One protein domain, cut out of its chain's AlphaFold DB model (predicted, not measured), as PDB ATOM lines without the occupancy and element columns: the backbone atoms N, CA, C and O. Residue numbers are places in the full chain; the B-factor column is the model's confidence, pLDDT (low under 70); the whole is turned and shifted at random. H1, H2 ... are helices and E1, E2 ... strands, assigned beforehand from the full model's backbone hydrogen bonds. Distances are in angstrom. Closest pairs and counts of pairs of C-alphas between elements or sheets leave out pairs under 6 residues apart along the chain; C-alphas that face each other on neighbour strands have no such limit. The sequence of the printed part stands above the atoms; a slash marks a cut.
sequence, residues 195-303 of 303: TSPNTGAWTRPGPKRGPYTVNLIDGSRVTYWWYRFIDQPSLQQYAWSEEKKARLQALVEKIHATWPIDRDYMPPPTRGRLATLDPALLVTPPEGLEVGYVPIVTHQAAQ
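AT A GLANCE: This is residues 195 to 303 of the 303 residues of an uncharacterized protein of Verrucomicrobia subdivision 3 bacterium (UniProt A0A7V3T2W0). There is little regular structure: a strongly twisted three-stranded sheet, a helix grazing it, and a loop sticking out at residues 259 to 277. Of 109 printed residues, 43 lie in E1, E2, H1, then E3; the class is mixed, the sheet, E1 E2 E3, antiparallel. The whole is loose: radius of gyration of the C-alphas 16.3 A, spans 47 by 36 by 26 A.

HOW THE PARTS SIT: Begin at E1, residues 209 to 215, a hairpin with E2, residues 220 to 228; N 212 and O 224 are within hydrogen-bond range, 2.8 A. H1, residues 242 to 258, has every O i to N i+4 pair within range and only grazes the sheet with residues 249 to 256. E3, residues 293 to 302, is antiparallel to E2; N 223 and O 299 are within range, 2.8 A.

IN THESE COORDINATES: Find C-alpha 209 at (166.065, 151.996, 193.299), where E1 begins; E3 runs 27.0 A to C-alpha 302 at (145.775, 141.738, 187.063).

THE WHOLE: The links before and after H1 are long, and no printed residue is under pLDDT 70.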
ATOM      1  N   THR A 195     147.086 151.440 193.071       97.00
ATOM      2  CA  THR A 195     148.138 152.376 192.649       97.00
ATOM      3  C   THR A 195     148.389 153.387 193.759       97.00
ATOM      4  O   THR A 195     147.461 154.048 194.229       97.00
ATOM      5  N   SER A 196     149.638 153.507 194.194       95.38
ATOM      6  CA  SER A 196     150.053 154.522 195.153       95.38
ATOM      7  C   SER A 196     150.090 155.912 194.509       95.38
ATOM      8  O   SER A 196     150.315 156.027 193.302       95.38
ATOM      9  N   PRO A 197     149.956 156.994 195.294       95.50
ATOM     10  CA  PRO A 197     150.239 158.340 194.806       95.50
ATOM     11  C   PRO A 197     151.637 158.454 194.180       95.50
ATOM     12  O   PRO A 197     152.586 157.800 194.608       95.50
ATOM     13  N   ASN A 198     151.772 159.335 193.192       92.81
ATOM     14  CA  ASN A 198     153.020 159.616 192.475       92.81
ATOM     15  C   ASN A 198     153.646 160.965 192.876       92.81
ATOM     16  O   ASN A 198     154.448 161.530 192.137       92.81
ATOM     17  N   THR A 199     153.260 161.507 194.031       93.75
ATOM     18  CA  THR A 199     153.711 162.807 194.545       93.75
ATOM     19  C   THR A 199     153.950 162.758 196.055       93.75
ATOM     20  O   THR A 199     153.650 161.769 196.734       93.75
ATOM     21  N   GLY A 200     154.522 163.835 196.599       93.44
ATOM     22  CA  GLY A 200     154.719 164.007 198.038       93.44
ATOM     23  C   GLY A 200     155.627 162.932 198.630       93.44
ATOM     24  O   GLY A 200     156.691 162.648 198.074       93.44
ATOM     25  N   ALA A 201     155.168 162.310 199.719       93.12
ATOM     26  CA  ALA A 201     155.888 161.296 200.496       93.12
ATOM     27  C   ALA A 201     156.364 160.074 199.687       93.12
ATOM     28  O   ALA A 201     157.216 159.330 200.155       93.12
ATOM     29  N   TRP A 202     155.824 159.859 198.484       95.06
ATOM     30  CA  TRP A 202     156.229 158.774 197.586       95.06
ATOM     31  C   TRP A 202     157.443 159.118 196.724       95.06
ATOM     32  O   TRP A 202     158.126 158.223 196.230       95.06
ATOM     33  N   THR A 203     157.718 160.412 196.559       93.12
ATOM     34  CA  THR A 203     158.751 160.934 195.652       93.12
ATOM     35  C   THR A 203     159.826 161.752 196.356       93.12
ATOM     36  O   THR A 203     160.887 161.970 195.775       93.12
ATOM     37  N   ARG A 204     159.567 162.237 197.580       93.06
ATOM     38  CA  ARG A 204     160.477 163.121 198.320       93.06
ATOM     39  C   ARG A 204     160.418 162.887 199.839       93.06
ATOM     40  O   ARG A 204     159.430 163.281 200.459       93.06
ATOM     41  N   PRO A 205     161.506 162.379 200.443       92.25
ATOM     42  CA  PRO A 205     162.513 161.511 199.832       92.25
ATOM     43  C   PRO A 205     161.872 160.369 199.029       92.25
ATOM     44  O   PRO A 205     160.847 159.816 199.416       92.25
ATOM     45  N   GLY A 206     162.420 160.090 197.851       93.38
ATOM     46  CA  GLY A 206     161.891 159.078 196.938       93.38
ATOM     47  C   GLY A 206     162.524 157.701 197.146       93.38
ATOM     48  O   GLY A 206     163.357 157.520 198.037       93.38
ATOM     49  N   PRO A 207     162.168 156.725 196.298       97.38
ATOM     50  CA  PRO A 207     162.823 155.428 196.306       97.38
ATOM     51  C   PRO A 207     164.303 155.566 195.944       97.38
ATOM     52  O   PRO A 207     164.697 156.407 195.136       97.38
ATOM     53  N   LYS A 208     165.125 154.681 196.504       98.00
ATOM     54  CA  LYS A 208     166.540 154.556 196.158       98.00
ATOM     55  C   LYS A 208     166.744 153.841 194.822       98.00
ATOM     56  O   LYS A 208     167.661 154.203 194.087       98.00
ATOM     57  N   ARG A 209     165.943 152.807 194.524       98.00
ATOM     58  CA  ARG A 209     166.065 151.996 193.299       98.00
ATOM     59  C   ARG A 209     164.730 151.367 192.892       98.00
ATOM     60  O   ARG A 209     163.916 151.036 193.751       98.00
ATOM     61  N   GLY A 210     164.530 151.175 191.593       96.06
ATOM     62  CA  GLY A 210     163.341 150.571 190.993       96.06
ATOM     63  C   GLY A 210     162.954 151.267 189.678       96.06
ATOM     64  O   GLY A 210     163.742 152.077 189.182       96.06
ATOM     65  N   PRO A 211     161.765 150.972 189.126       97.25
ATOM     66  CA  PRO A 211     160.819 149.984 189.635       97.25
ATOM     67  C   PRO A 211     161.328 148.560 189.399       97.25
ATOM     68  O   PRO A 211     162.111 148.301 188.490       97.25
ATOM     69  N   TYR A 212     160.832 147.634 190.206       98.31
ATOM     70  CA  TYR A 212     160.944 146.194 190.009       98.31
ATOM     71  C   TYR A 212     159.552 145.597 189.865       98.31
ATOM     72  O   TYR A 212     158.577 146.169 190.359       98.31
ATOM     73  N   THR A 213     159.457 144.430 189.229       98.06
ATOM     74  CA  THR A 213     158.185 143.722 189.062       98.06
ATOM     75  C   THR A 213     158.293 142.249 189.414       98.06
ATOM     76  O   THR A 213     159.298 141.618 189.100       98.06
ATOM     77  N   VAL A 214     157.231 141.699 190.002       97.88
ATOM     78  CA  VAL A 214     157.043 140.255 190.214       97.88
ATOM     79  C   VAL A 214     155.628 139.848 189.813       97.88
ATOM     80  O   VAL A 214     154.687 140.633 189.944       97.88
ATOM     81  N   ASN A 215     155.490 138.623 189.318       97.56
ATOM     82  CA  ASN A 215     154.205 138.008 189.009       97.56
ATOM     83  C   ASN A 215     153.830 137.073 190.157       97.56
ATOM     84  O   ASN A 215     154.640 136.225 190.528       97.56
ATOM     85  N   LEU A 216     152.629 137.240 190.703       96.12
ATOM     86  CA  LEU A 216     152.110 136.411 191.788       96.12
ATOM     87  C   LEU A 216     151.267 135.252 191.241       96.12
ATOM     88  O   LEU A 216     150.729 135.317 190.130       96.12
ATOM     89  N   ILE A 217     151.099 134.204 192.048       95.31
ATOM     90  CA  ILE A 217     150.309 133.009 191.698       95.31
ATOM     91  C   ILE A 217     148.813 133.294 191.510       95.31
ATOM     92  O   ILE A 217     148.108 132.498 190.894       95.31
ATOM     93  N   ASP A 218     148.318 134.422 192.023       91.94
ATOM     94  CA  ASP A 218     146.935 134.871 191.831       91.94
ATOM     95  C   ASP A 218     146.691 135.505 190.446       91.94
ATOM     96  O   ASP A 218     145.565 135.896 190.122       91.94
ATOM     97  N   GLY A 219     147.733 135.583 189.609       93.50
ATOM     98  CA  GLY A 219     147.687 136.185 188.281       93.50
ATOM     99  C   GLY A 219     147.795 137.706 188.300       93.50
ATOM    100  O   GLY A 219     147.496 138.341 187.289       93.50
ATOM    101  N   SER A 220     148.194 138.314 189.419       95.00
ATOM    102  CA  SER A 220     148.529 139.734 189.477       95.00
ATOM    103  C   SER A 220     150.014 139.986 189.198       95.00
ATOM    104  O   SER A 220     150.875 139.117 189.368       95.00
ATOM    105  N   ARG A 221     150.321 141.196 188.730       97.38
ATOM    106  CA  ARG A 221     151.673 141.741 188.628       97.38
ATOM    107  C   ARG A 221     151.823 142.866 189.639       97.38
ATOM    108  O   ARG A 221     151.066 143.838 189.617       97.38
ATOM    109  N   VAL A 222     152.833 142.753 190.487       97.81
ATOM    110  CA  VAL A 222     153.191 143.747 191.500       97.81
ATOM    111  C   VAL A 222     154.375 144.568 191.008       97.81
ATOM    112  O   VAL A 222     155.352 144.012 190.516       97.81
ATOM    113  N   THR A 223     154.300 145.889 191.168       98.38
ATOM    114  CA  THR A 223     155.412 146.828 190.976       98.38
ATOM    115  C   THR A 223     155.832 147.404 192.320       98.38
ATOM    116  O   THR A 223     155.004 147.940 193.066       98.38
ATOM    117  N   TYR A 224     157.121 147.341 192.623       98.25
ATOM    118  CA  TYR A 224     157.675 147.808 193.888       98.25
ATOM    119  C   TYR A 224     159.014 148.517 193.692       98.25
ATOM    120  O   TYR A 224     159.667 148.398 192.657       98.25
ATOM    121  N   TRP A 225     159.413 149.276 194.705       98.31
ATOM    122  CA  TRP A 225     160.661 150.030 194.730       98.31
ATOM    123  C   TRP A 225     161.368 149.820 196.060       98.31
ATOM    124  O   TRP A 225     160.725 149.547 197.071       98.31
ATOM    125  N   TRP A 226     162.682 149.995 196.078       98.50
ATOM    126  CA  TRP A 226     163.471 149.948 197.302       98.50
ATOM    127  C   TRP A 226     163.623 151.344 197.878       98.50
ATOM    128  O   TRP A 226     164.167 152.231 197.222       98.50
ATOM    129  N   TYR A 227     163.172 151.530 199.113       98.50
ATOM    130  CA  TYR A 227     163.336 152.761 199.877       98.50
ATOM    131  C   TYR A 227     164.362 152.542 200.974       98.50
ATOM    132  O   TYR A 227     164.428 151.459 201.557       98.50
ATOM    133  N   ARG A 228     165.134 153.580 201.303       98.19
ATOM    134  CA  ARG A 228     165.804 153.614 202.606       98.19
ATOM    135  C   ARG A 228     164.705 153.576 203.663       98.19
ATOM    136  O   ARG A 228     163.698 154.259 203.495       98.19
ATOM    137  N   PHE A 229     164.866 152.789 204.722       98.12
ATOM    138  CA  PHE A 229     163.783 152.548 205.678       98.12
ATOM    139  C   PHE A 229     163.159 153.850 206.193       98.12
ATOM    140  O   PHE A 229     161.943 154.006 206.183       98.12
ATOM    141  N   ILE A 230     163.988 154.826 206.572       97.25
ATOM    142  CA  ILE A 230     163.493 156.106 207.090       97.25
ATOM    143  C   ILE A 230     162.799 156.994 206.046       97.25
ATOM    144  O   ILE A 230     162.037 157.888 206.410       97.25
ATOM    145  N   ASP A 231     163.039 156.724 204.764       96.69
ATOM    146  CA  ASP A 231     162.528 157.501 203.640       96.69
ATOM    147  C   ASP A 231     161.169 156.993 203.139       96.69
ATOM    148  O   ASP A 231     160.536 157.648 202.311       96.69
ATOM    149  N   GLN A 232     160.674 155.864 203.658       95.81
ATOM    150  CA  GLN A 232     159.414 155.278 203.211       95.81
ATOM    151  C   GLN A 232     158.203 156.211 203.449       95.81
ATOM    152  O   GLN A 232     158.137 156.906 204.474       95.81
ATOM    153  N   PRO A 233     157.171 156.169 202.583       94.75
ATOM    154  CA  PRO A 233     156.056 157.120 202.626       94.75
ATOM    155  C   PRO A 233     155.326 157.187 203.973       94.75
ATOM    156  O   PRO A 233     154.891 158.255 204.405       94.75
ATOM    157  N   SER A 234     155.210 156.056 204.681       91.81
ATOM    158  CA  SER A 234     154.480 155.984 205.952       91.81
ATOM    159  C   SER A 234     155.145 156.760 207.092       91.81
ATOM    160  O   SER A 234     154.464 157.079 208.070       91.81
ATOM    161  N   LEU A 235     156.452 157.031 206.997       92.69
ATOM    162  CA  LEU A 235     157.222 157.744 208.021       92.69
ATOM    163  C   LEU A 235     157.302 159.253 207.750       92.69
ATOM    164  O   LEU A 235     157.444 160.025 208.696       92.69
ATOM    165  N   GLN A 236     157.102 159.686 206.501       90.69
ATOM    166  CA  GLN A 236     157.178 161.102 206.104       90.69
ATOM    167  C   GLN A 236     156.113 161.991 206.754       90.69
ATOM    168  O   GLN A 236     156.260 163.208 206.816       90.69
ATOM    169  N   GLN A 237     155.030 161.403 207.265       87.88
ATOM    170  CA  GLN A 237     153.989 162.151 207.971       87.88
ATOM    171  C   GLN A 237     154.430 162.669 209.350       87.88
ATOM    172  O   GLN A 237     153.692 163.436 209.973       87.88
ATOM    173  N   TYR A 238     155.571 162.210 209.870       88.44
ATOM    174  CA  TYR A 238     156.044 162.570 211.199       88.44
ATOM    175  C   TYR A 238     157.131 163.644 211.128       88.44
ATOM    176  O   TYR A 238     158.153 163.476 210.467       88.44
ATOM    177  N   ALA A 239     156.951 164.725 211.889       88.56
ATOM    178  CA  ALA A 239     157.938 165.795 212.046       88.56
ATOM    179  C   ALA A 239     159.075 165.377 213.002       88.56
ATOM    180  O   ALA A 239     159.243 165.931 214.087       88.56
ATOM    181  N   TRP A 240     159.811 164.323 212.648       92.88
ATOM    182  CA  TRP A 240     160.956 163.846 213.422       92.88
ATOM    183  C   TRP A 240     162.225 164.630 213.081       92.88
ATOM    184  O   TRP A 240     162.450 164.977 211.923       92.88
ATOM    185  N   SER A 241     163.079 164.854 214.085       96.25
ATOM    186  CA  SER A 241     164.415 165.411 213.873       96.25
ATOM    187  C   SER A 241     165.289 164.462 213.050       96.25
ATOM    188  O   SER A 241     165.107 163.241 213.089       96.25
ATOM    189  N   GLU A 242     166.284 165.018 212.361       96.00
ATOM    190  CA  GLU A 242     167.272 164.228 211.614       96.00
ATOM    191  C   GLU A 242     168.025 163.245 212.519       96.00
ATOM    192  O   GLU A 242     168.268 162.106 212.131       96.00
ATOM    193  N   GLU A 243     168.290 163.617 213.774       97.06
ATOM    194  CA  GLU A 243     168.874 162.706 214.762       97.06
ATOM    195  C   GLU A 243     167.958 161.503 215.045       97.06
ATOM    196  O   GLU A 243     168.405 160.354 215.030       97.06
ATOM    197  N   LYS A 244     166.654 161.730 215.262       95.56
ATOM    198  CA  LYS A 244     165.695 160.640 215.510       95.56
ATOM    199  C   LYS A 244     165.593 159.718 214.293       95.56
ATOM    200  O   LYS A 244     165.565 158.497 214.459       95.56
ATOM    201  N   LYS A 245     165.574 160.294 213.089       96.62
ATOM    202  CA  LYS A 245     165.595 159.561 211.817       96.62
ATOM    203  C   LYS A 245     166.847 158.693 211.686       96.62
ATOM    204  O   LYS A 245     166.727 157.489 211.464       96.62
ATOM    205  N   ALA A 246     168.025 159.274 211.904       97.06
ATOM    206  CA  ALA A 246     169.303 158.572 211.844       97.06
ATOM    207  C   ALA A 246     169.380 157.426 212.862       97.06
ATOM    208  O   ALA A 246     169.808 156.327 212.520       97.06
ATOM    209  N   ARG A 247     168.895 157.636 214.091       96.00
ATOM    210  CA  ARG A 247     168.857 156.592 215.130       96.00
ATOM    211  C   ARG A 247     167.952 155.418 214.760       96.00
ATOM    212  O   ARG A 247     168.321 154.273 215.011       96.00
ATOM    213  N   LEU A 248     166.777 155.680 214.182       96.00
ATOM    214  CA  LEU A 248     165.883 154.615 213.718       96.00
ATOM    215  C   LEU A 248     166.492 153.858 212.536       96.00
ATOM    216  O   LEU A 248     166.475 152.631 212.524       96.00
ATOM    217  N   GLN A 249     167.072 154.581 211.581       97.94
ATOM    218  CA  GLN A 249     167.757 153.980 210.445       97.94
ATOM    219  C   GLN A 249     168.908 153.066 210.896       97.94
ATOM    220  O   GLN A 249     168.945 151.904 210.503       97.94
ATOM    221  N   ALA A 250     169.784 153.542 211.784       96.94
ATOM    222  CA  ALA A 250     170.895 152.752 212.314       96.94
ATOM    223  C   ALA A 250     170.416 151.496 213.063       96.94
ATOM    224  O   ALA A 250     171.030 150.436 212.968       96.94
ATOM    225  N   LEU A 251     169.295 151.582 213.791       96.31
ATOM    226  CA  LEU A 251     168.687 150.416 214.436       96.31
ATOM    227  C   LEU A 251     168.232 149.371 213.410       96.31
ATOM    228  O   LEU A 251     168.466 148.182 213.609       96.31
ATOM    229  N   VAL A 252     167.583 149.802 212.330       97.25
ATOM    230  CA  VAL A 252     167.103 148.910 211.264       97.25
ATOM    231  C   VAL A 252     168.270 148.256 210.536       97.25
ATOM    232  O   VAL A 252     168.245 147.051 210.314       97.25
ATOM    233  N   GLU A 253     169.318 149.018 210.234       97.31
ATOM    234  CA  GLU A 253     170.555 148.488 209.657       97.31
ATOM    235  C   GLU A 253     171.162 147.408 210.567       97.31
ATOM    236  O   GLU A 253     171.492 146.316 210.110       97.31
ATOM    237  N   LYS A 254     171.197 147.658 211.883       95.25
ATOM    238  CA  LYS A 254     171.645 146.675 212.878       95.25
ATOM    239  C   LYS A 254     170.804 145.396 212.853       95.25
ATOM    240  O   LYS A 254     171.361 144.303 212.919       95.25
ATOM    241  N   ILE A 255     169.478 145.521 212.761       95.62
ATOM    242  CA  ILE A 255     168.558 144.380 212.650       95.62
ATOM    243  C   ILE A 255     168.835 143.608 211.359       95.62
ATOM    244  O   ILE A 255     169.101 142.417 211.436       95.62
ATOM    245  N   HIS A 256     168.854 144.266 210.198       95.81
ATOM    246  CA  HIS A 256     169.068 143.594 208.909       95.81
ATOM    247  C   HIS A 256     170.407 142.846 208.867       95.81
ATOM    248  O   HIS A 256     170.479 141.739 208.349       95.81
ATOM    249  N   ALA A 257     171.453 143.421 209.464       93.88
ATOM    250  CA  ALA A 257     172.776 142.810 209.506       93.88
ATOM    251  C   ALA A 257     172.895 141.615 210.470       93.88
ATOM    252  O   ALA A 257     173.836 140.836 210.354       93.88
ATOM    253  N   THR A 258     172.003 141.478 211.459       93.44
ATOM    254  CA  THR A 258     172.183 140.502 212.557       93.44
ATOM    255  C   THR A 258     171.034 139.520 212.721       93.44
ATOM    256  O   THR A 258     171.189 138.503 213.399       93.44
ATOM    257  N   TRP A 259     169.868 139.820 212.155       94.75
ATOM    258  CA  TRP A 259     168.665 139.008 212.250       94.75
ATOM    259  C   TRP A 259     168.345 138.431 210.869       94.75
ATOM    260  O   TRP A 259     167.544 139.010 210.134       94.75
ATOM    261  N   PRO A 260     168.958 137.288 210.505       90.81
ATOM    262  CA  PRO A 260     168.730 136.675 209.210       90.81
ATOM    263  C   PRO A 260     167.328 136.058 209.125       90.81
ATOM    264  O   PRO A 260     166.687 135.779 210.144       90.81
ATOM    265  N   ILE A 261     166.849 135.857 207.902       88.25
ATOM    266  CA  ILE A 261     165.488 135.379 207.614       88.25
ATOM    267  C   ILE A 261     165.353 133.849 207.642       88.25
ATOM    268  O   ILE A 261     164.242 133.334 207.591       88.25
ATOM    269  N   ASP A 262     166.466 133.124 207.715       88.94
ATOM    270  CA  ASP A 262     166.581 131.676 207.517       88.94
ATOM    271  C   ASP A 262     166.854 130.912 208.823       88.94
ATOM    272  O   ASP A 262     167.552 129.898 208.848       88.94
ATOM    273  N   ARG A 263     166.276 131.386 209.934       90.88
ATOM    274  CA  ARG A 263     166.361 130.719 211.240       90.88
ATOM    275  C   ARG A 263     165.089 130.851 212.067       90.88
ATOM    276  O   ARG A 263     164.259 131.732 211.842       90.88
ATOM    277  N   ASP A 264     165.023 130.049 213.122       91.25
ATOM    278  CA  ASP A 264     163.901 130.041 214.052       91.25
ATOM    279  C   ASP A 264     164.070 131.075 215.178       91.25
ATOM    280  O   ASP A 264     164.947 130.972 216.039       91.25
ATOM    281  N   TYR A 265     163.185 132.074 215.206       94.06
ATOM    282  CA  TYR A 265     163.072 133.045 216.309       94.06
ATOM    283  C   TYR A 265     162.107 132.589 217.407       94.06
ATOM    284  O   TYR A 265     162.223 132.998 218.565       94.06
ATOM    285  N   MET A 266     161.150 131.745 217.031       93.44
ATOM    286  CA  MET A 266     160.138 131.142 217.890       93.44
ATOM    287  C   MET A 266     160.181 129.622 217.704       93.44
ATOM    288  O   MET A 266     160.582 129.167 216.634       93.44
ATOM    289  N   PRO A 267     159.768 128.828 218.707       92.31
ATOM    290  CA  PRO A 267     159.662 127.385 218.538       92.31
ATOM    291  C   PRO A 267     158.733 127.017 217.370       92.31
ATOM    292  O   PRO A 267     157.734 127.714 217.158       92.31
ATOM    293  N   PRO A 268     159.008 125.916 216.651       92.38
ATOM    294  CA  PRO A 268     158.117 125.436 215.602       92.38
ATOM    295  C   PRO A 268     156.743 125.043 216.177       92.38
ATOM    296  O   PRO A 268     156.629 124.761 217.378       92.38
ATOM    297  N   PRO A 269     155.689 124.992 215.338       92.38
ATOM    298  CA  PRO A 269     154.376 124.531 215.776       92.38
ATOM    299  C   PRO A 269     154.457 123.090 216.290       92.38
ATOM    300  O   PRO A 269     155.168 122.256 215.729       92.38
ATOM    301  N   THR A 270     153.691 122.766 217.333       92.69
ATOM    302  CA  THR A 270     153.718 121.413 217.920       92.69
ATOM    303  C   THR A 270     152.986 120.379 217.067       92.69
ATOM    304  O   THR A 270     153.129 119.175 217.288       92.69
ATOM    305  N   ARG A 271     152.181 120.833 216.098       90.69
ATOM    306  CA  ARG A 271     151.385 119.997 215.193       90.69
ATOM    307  C   ARG A 271     151.283 120.630 213.812       90.69
ATOM    308  O   ARG A 271     151.256 121.852 213.679       90.69
ATOM    309  N   GLY A 272     151.105 119.781 212.802       89.56
ATOM    310  CA  GLY A 272     150.892 120.213 211.424       89.56
ATOM    311  C   GLY A 272     152.162 120.744 210.763       89.56
ATOM    312  O   GLY A 272     153.277 120.438 211.176       89.56
ATOM    313  N   ARG A 273     151.976 121.506 209.687       90.88
ATOM    314  CA  ARG A 273     153.044 122.173 208.934       90.88
ATOM    315  C   ARG A 273     152.666 123.639 208.756       90.88
ATOM    316  O   ARG A 273     151.479 123.966 208.753       90.88
ATOM    317  N   LEU A 274     153.665 124.503 208.615       91.12
ATOM    318  CA  LEU A 274     153.445 125.919 208.330       91.12
ATOM    319  C   LEU A 274     152.808 126.097 206.945       91.12
ATOM    320  O   LEU A 274     153.075 125.323 206.023       91.12
ATOM    321  N   ALA A 275     151.979 127.131 206.807       91.00
ATOM    322  CA  ALA A 275     151.539 127.592 205.499       91.00
ATOM    323  C   ALA A 275     152.743 128.132 204.714       91.00
ATOM    324  O   ALA A 275     153.649 128.734 205.295       91.00
ATOM    325  N   THR A 276     152.749 127.932 203.400       91.38
ATOM    326  CA  THR A 276     153.752 128.525 202.515       91.38
ATOM    327  C   THR A 276     153.235 129.835 201.938       91.38
ATOM    328  O   THR A 276     152.056 129.967 201.611       91.38
ATOM    329  N   LEU A 277     154.129 130.813 201.823       92.62
ATOM    330  CA  LEU A 277     153.874 132.024 201.052       92.62
ATOM    331  C   LEU A 277     154.146 131.747 199.571       92.62
ATOM    332  O   LEU A 277     154.943 130.865 199.244       92.62
ATOM    333  N   ASP A 278     153.517 132.521 198.687       95.75
ATOM    334  CA  ASP A 278     153.970 132.621 197.300       95.75
ATOM    335  C   ASP A 278     155.447 133.066 197.303       95.75
ATOM    336  O   ASP A 278     155.743 134.136 197.846       95.75
ATOM    337  N   PRO A 279     156.383 132.279 196.735       94.50
ATOM    338  CA  PRO A 279     157.796 132.640 196.706       94.50
ATOM    339  C   PRO A 279     158.062 134.011 196.075       94.50
ATOM    340  O   PRO A 279     159.009 134.681 196.473       94.50
ATOM    341  N   ALA A 280     157.211 134.469 195.149       95.94
ATOM    342  CA  ALA A 280     157.335 135.784 194.521       95.94
ATOM    343  C   ALA A 280     157.107 136.960 195.494       95.94
ATOM    344  O   ALA A 280     157.484 138.092 195.183       95.94
ATOM    345  N   LEU A 281     156.531 136.715 196.680       94.56
ATOM    346  CA  LEU A 281     156.410 137.707 197.756       94.56
ATOM    347  C   LEU A 281     157.722 137.914 198.531       94.56
ATOM    348  O   LEU A 281     157.845 138.892 199.269       94.56
ATOM    349  N   LEU A 282     158.695 137.011 198.382       94.00
ATOM    350  CA  LEU A 282     160.001 137.084 199.034       94.00
ATOM    351  C   LEU A 282     161.038 137.588 198.026       94.00
ATOM    352  O   LEU A 282     161.554 136.833 197.207       94.00
ATOM    353  N   VAL A 283     161.333 138.887 198.072       94.94
ATOM    354  CA  VAL A 283     162.245 139.534 197.118       94.94
ATOM    355  C   VAL A 283     163.661 139.658 197.673       94.94
ATOM    356  O   VAL A 283     163.863 139.960 198.849       94.94
ATOM    357  N   THR A 284     164.653 139.468 196.806       95.06
ATOM    358  CA  THR A 284     166.065 139.654 197.152       95.06
ATOM    359  C   THR A 284     166.444 141.135 197.053       95.06
ATOM    360  O   THR A 284     166.156 141.763 196.027       95.06
ATOM    361  N   PRO A 285     167.097 141.712 198.079       96.38
ATOM    362  CA  PRO A 285     167.658 143.051 197.982       96.38
ATOM    363  C   PRO A 285     168.650 143.171 196.815       96.38
ATOM    364  O   PRO A 285     169.515 142.310 196.664       96.38
ATOM    365  N   PRO A 286     168.551 144.221 195.983       97.62
ATOM    366  CA  PRO A 286     169.573 144.542 195.001       97.62
ATOM    367  C   PRO A 286     170.906 144.863 195.675       97.62
ATOM    368  O   PRO A 286     170.913 145.392 196.787       97.62
ATOM    369  N   GLU A 287     172.004 144.670 194.942       97.56
ATOM    370  CA  GLU A 287     173.351 144.957 195.443       97.56
ATOM    371  C   GLU A 287     173.453 146.363 196.058       97.56
ATOM    372  O   GLU A 287     173.101 147.371 195.414       97.56
ATOM    373  N   GLY A 288     173.922 146.410 197.306       97.44
ATOM    374  CA  GLY A 288     174.107 147.618 198.110       97.44
ATOM    375  C   GLY A 288     172.861 148.077 198.874       97.44
ATOM    376  O   GLY A 288     172.900 149.144 199.493       97.44
ATOM    377  N   LEU A 289     171.754 147.327 198.810       98.12
ATOM    378  CA  LEU A 289     170.488 147.608 199.502       98.12
ATOM    379  C   LEU A 289     170.092 146.507 200.504       98.12
ATOM    380  O   LEU A 289     168.962 146.484 200.984       98.12
ATOM    381  N   GLU A 290     171.005 145.602 200.844       97.06
ATOM    382  CA  GLU A 290     170.777 144.477 201.758       97.06
ATOM    383  C   GLU A 290     170.447 144.953 203.180       97.06
ATOM    384  O   GLU A 290     169.658 144.340 203.902       97.06
ATOM    385  N   VAL A 291     171.029 146.083 203.587       97.62
ATOM    386  CA  VAL A 291     170.975 146.600 204.956       97.62
ATOM    387  C   VAL A 291     170.363 147.999 204.965       97.62
ATOM    388  O   VAL A 291     170.838 148.899 204.281       97.62
ATOM    389  N   GLY A 292     169.298 148.197 205.752       97.94
ATOM    390  CA  GLY A 292     168.663 149.509 205.928       97.94
ATOM    391  C   GLY A 292     167.674 149.938 204.840       97.94
ATOM    392  O   GLY A 292     167.171 151.063 204.904       97.94
ATOM    393  N   TYR A 293     167.370 149.073 203.869       98.38
ATOM    394  CA  TYR A 293     166.391 149.334 202.811       98.38
ATOM    395  C   TYR A 293     165.269 148.301 202.824       98.38
ATOM    396  O   TYR A 293     165.467 147.159 203.232       98.38
ATOM    397  N   VAL A 294     164.083 148.710 202.377       97.69
ATOM    398  CA  VAL A 294     162.887 147.862 202.326       97.69
ATOM    399  C   VAL A 294     162.161 148.000 200.987       97.69
ATOM    400  O   VAL A 294     162.128 149.099 200.420       97.69
ATOM    401  N   PRO A 295     161.560 146.912 200.474       97.56
ATOM    402  CA  PRO A 295     160.723 146.964 199.288       97.56
ATOM    403  C   PRO A 295     159.336 147.525 199.640       97.56
ATOM    404  O   PRO A 295     158.700 147.089 200.597       97.56
ATOM    405  N   ILE A 296     158.847 148.477 198.846       97.62
ATOM    406  CA  ILE A 296     157.521 149.088 198.991       97.62
ATOM    407  C   ILE A 296     156.749 148.929 197.683       97.62
ATOM    408  O   ILE A 296     157.179 149.399 196.627       97.62
ATOM    409  N   VAL A 297     155.591 148.274 197.765       97.19
ATOM    410  CA  VAL A 297     154.638 148.118 196.658       97.19
ATOM    411  C   VAL A 297     154.032 149.474 196.295       97.19
ATOM    412  O   VAL A 297     153.558 150.204 197.162       97.19
ATOM    413  N   THR A 298     154.023 149.793 195.001       97.12
ATOM    414  CA  THR A 298     153.443 151.034 194.448       97.12
ATOM    415  C   THR A 298     152.322 150.768 193.452       97.12
ATOM    416  O   THR A 298     151.494 151.639 193.205       97.12
ATOM    417  N   HIS A 299     152.250 149.559 192.894       97.81
ATOM    418  CA  HIS A 299     151.171 149.179 191.997       97.81
ATOM    419  C   HIS A 299     150.937 147.667 192.028       97.81
ATOM    420  O   HIS A 299     151.893 146.898 192.125       97.81
ATOM    421  N   GLN A 300     149.681 147.243 191.929       97.25
ATOM    422  CA  GLN A 300     149.296 145.848 191.719       97.25
ATOM    423  C   GLN A 300     148.080 145.810 190.800       97.25
ATOM    424  O   GLN A 300     147.071 146.452 191.086       97.25
ATOM    425  N   ALA A 301     148.167 145.046 189.719       96.31
ATOM    426  CA  ALA A 301     147.077 144.863 188.767       96.31
ATOM    427  C   ALA A 301     146.998 143.403 188.332       96.31
ATOM    428  O   ALA A 301     147.988 142.679 188.433       96.31
ATOM    429  N   ALA A 302     145.843 142.978 187.826       92.75
ATOM    430  CA  ALA A 302     145.775 141.738 187.063       92.75
ATOM    431  C   ALA A 302     146.753 141.805 185.876       92.75
ATOM    432  O   ALA A 302     146.960 142.885 185.315       92.75
ATOM    433  N   GLN A 303     147.368 140.668 185.549       84.44
ATOM    434  CA  GLN A 303     148.155 140.509 184.325       84.44
ATOM    435  C   GLN A 303     147.298 140.723 183.077       84.44
ATOM    436  O   GLN A 303     146.099 140.350 183.111       84.44
TER     437      GLN A 303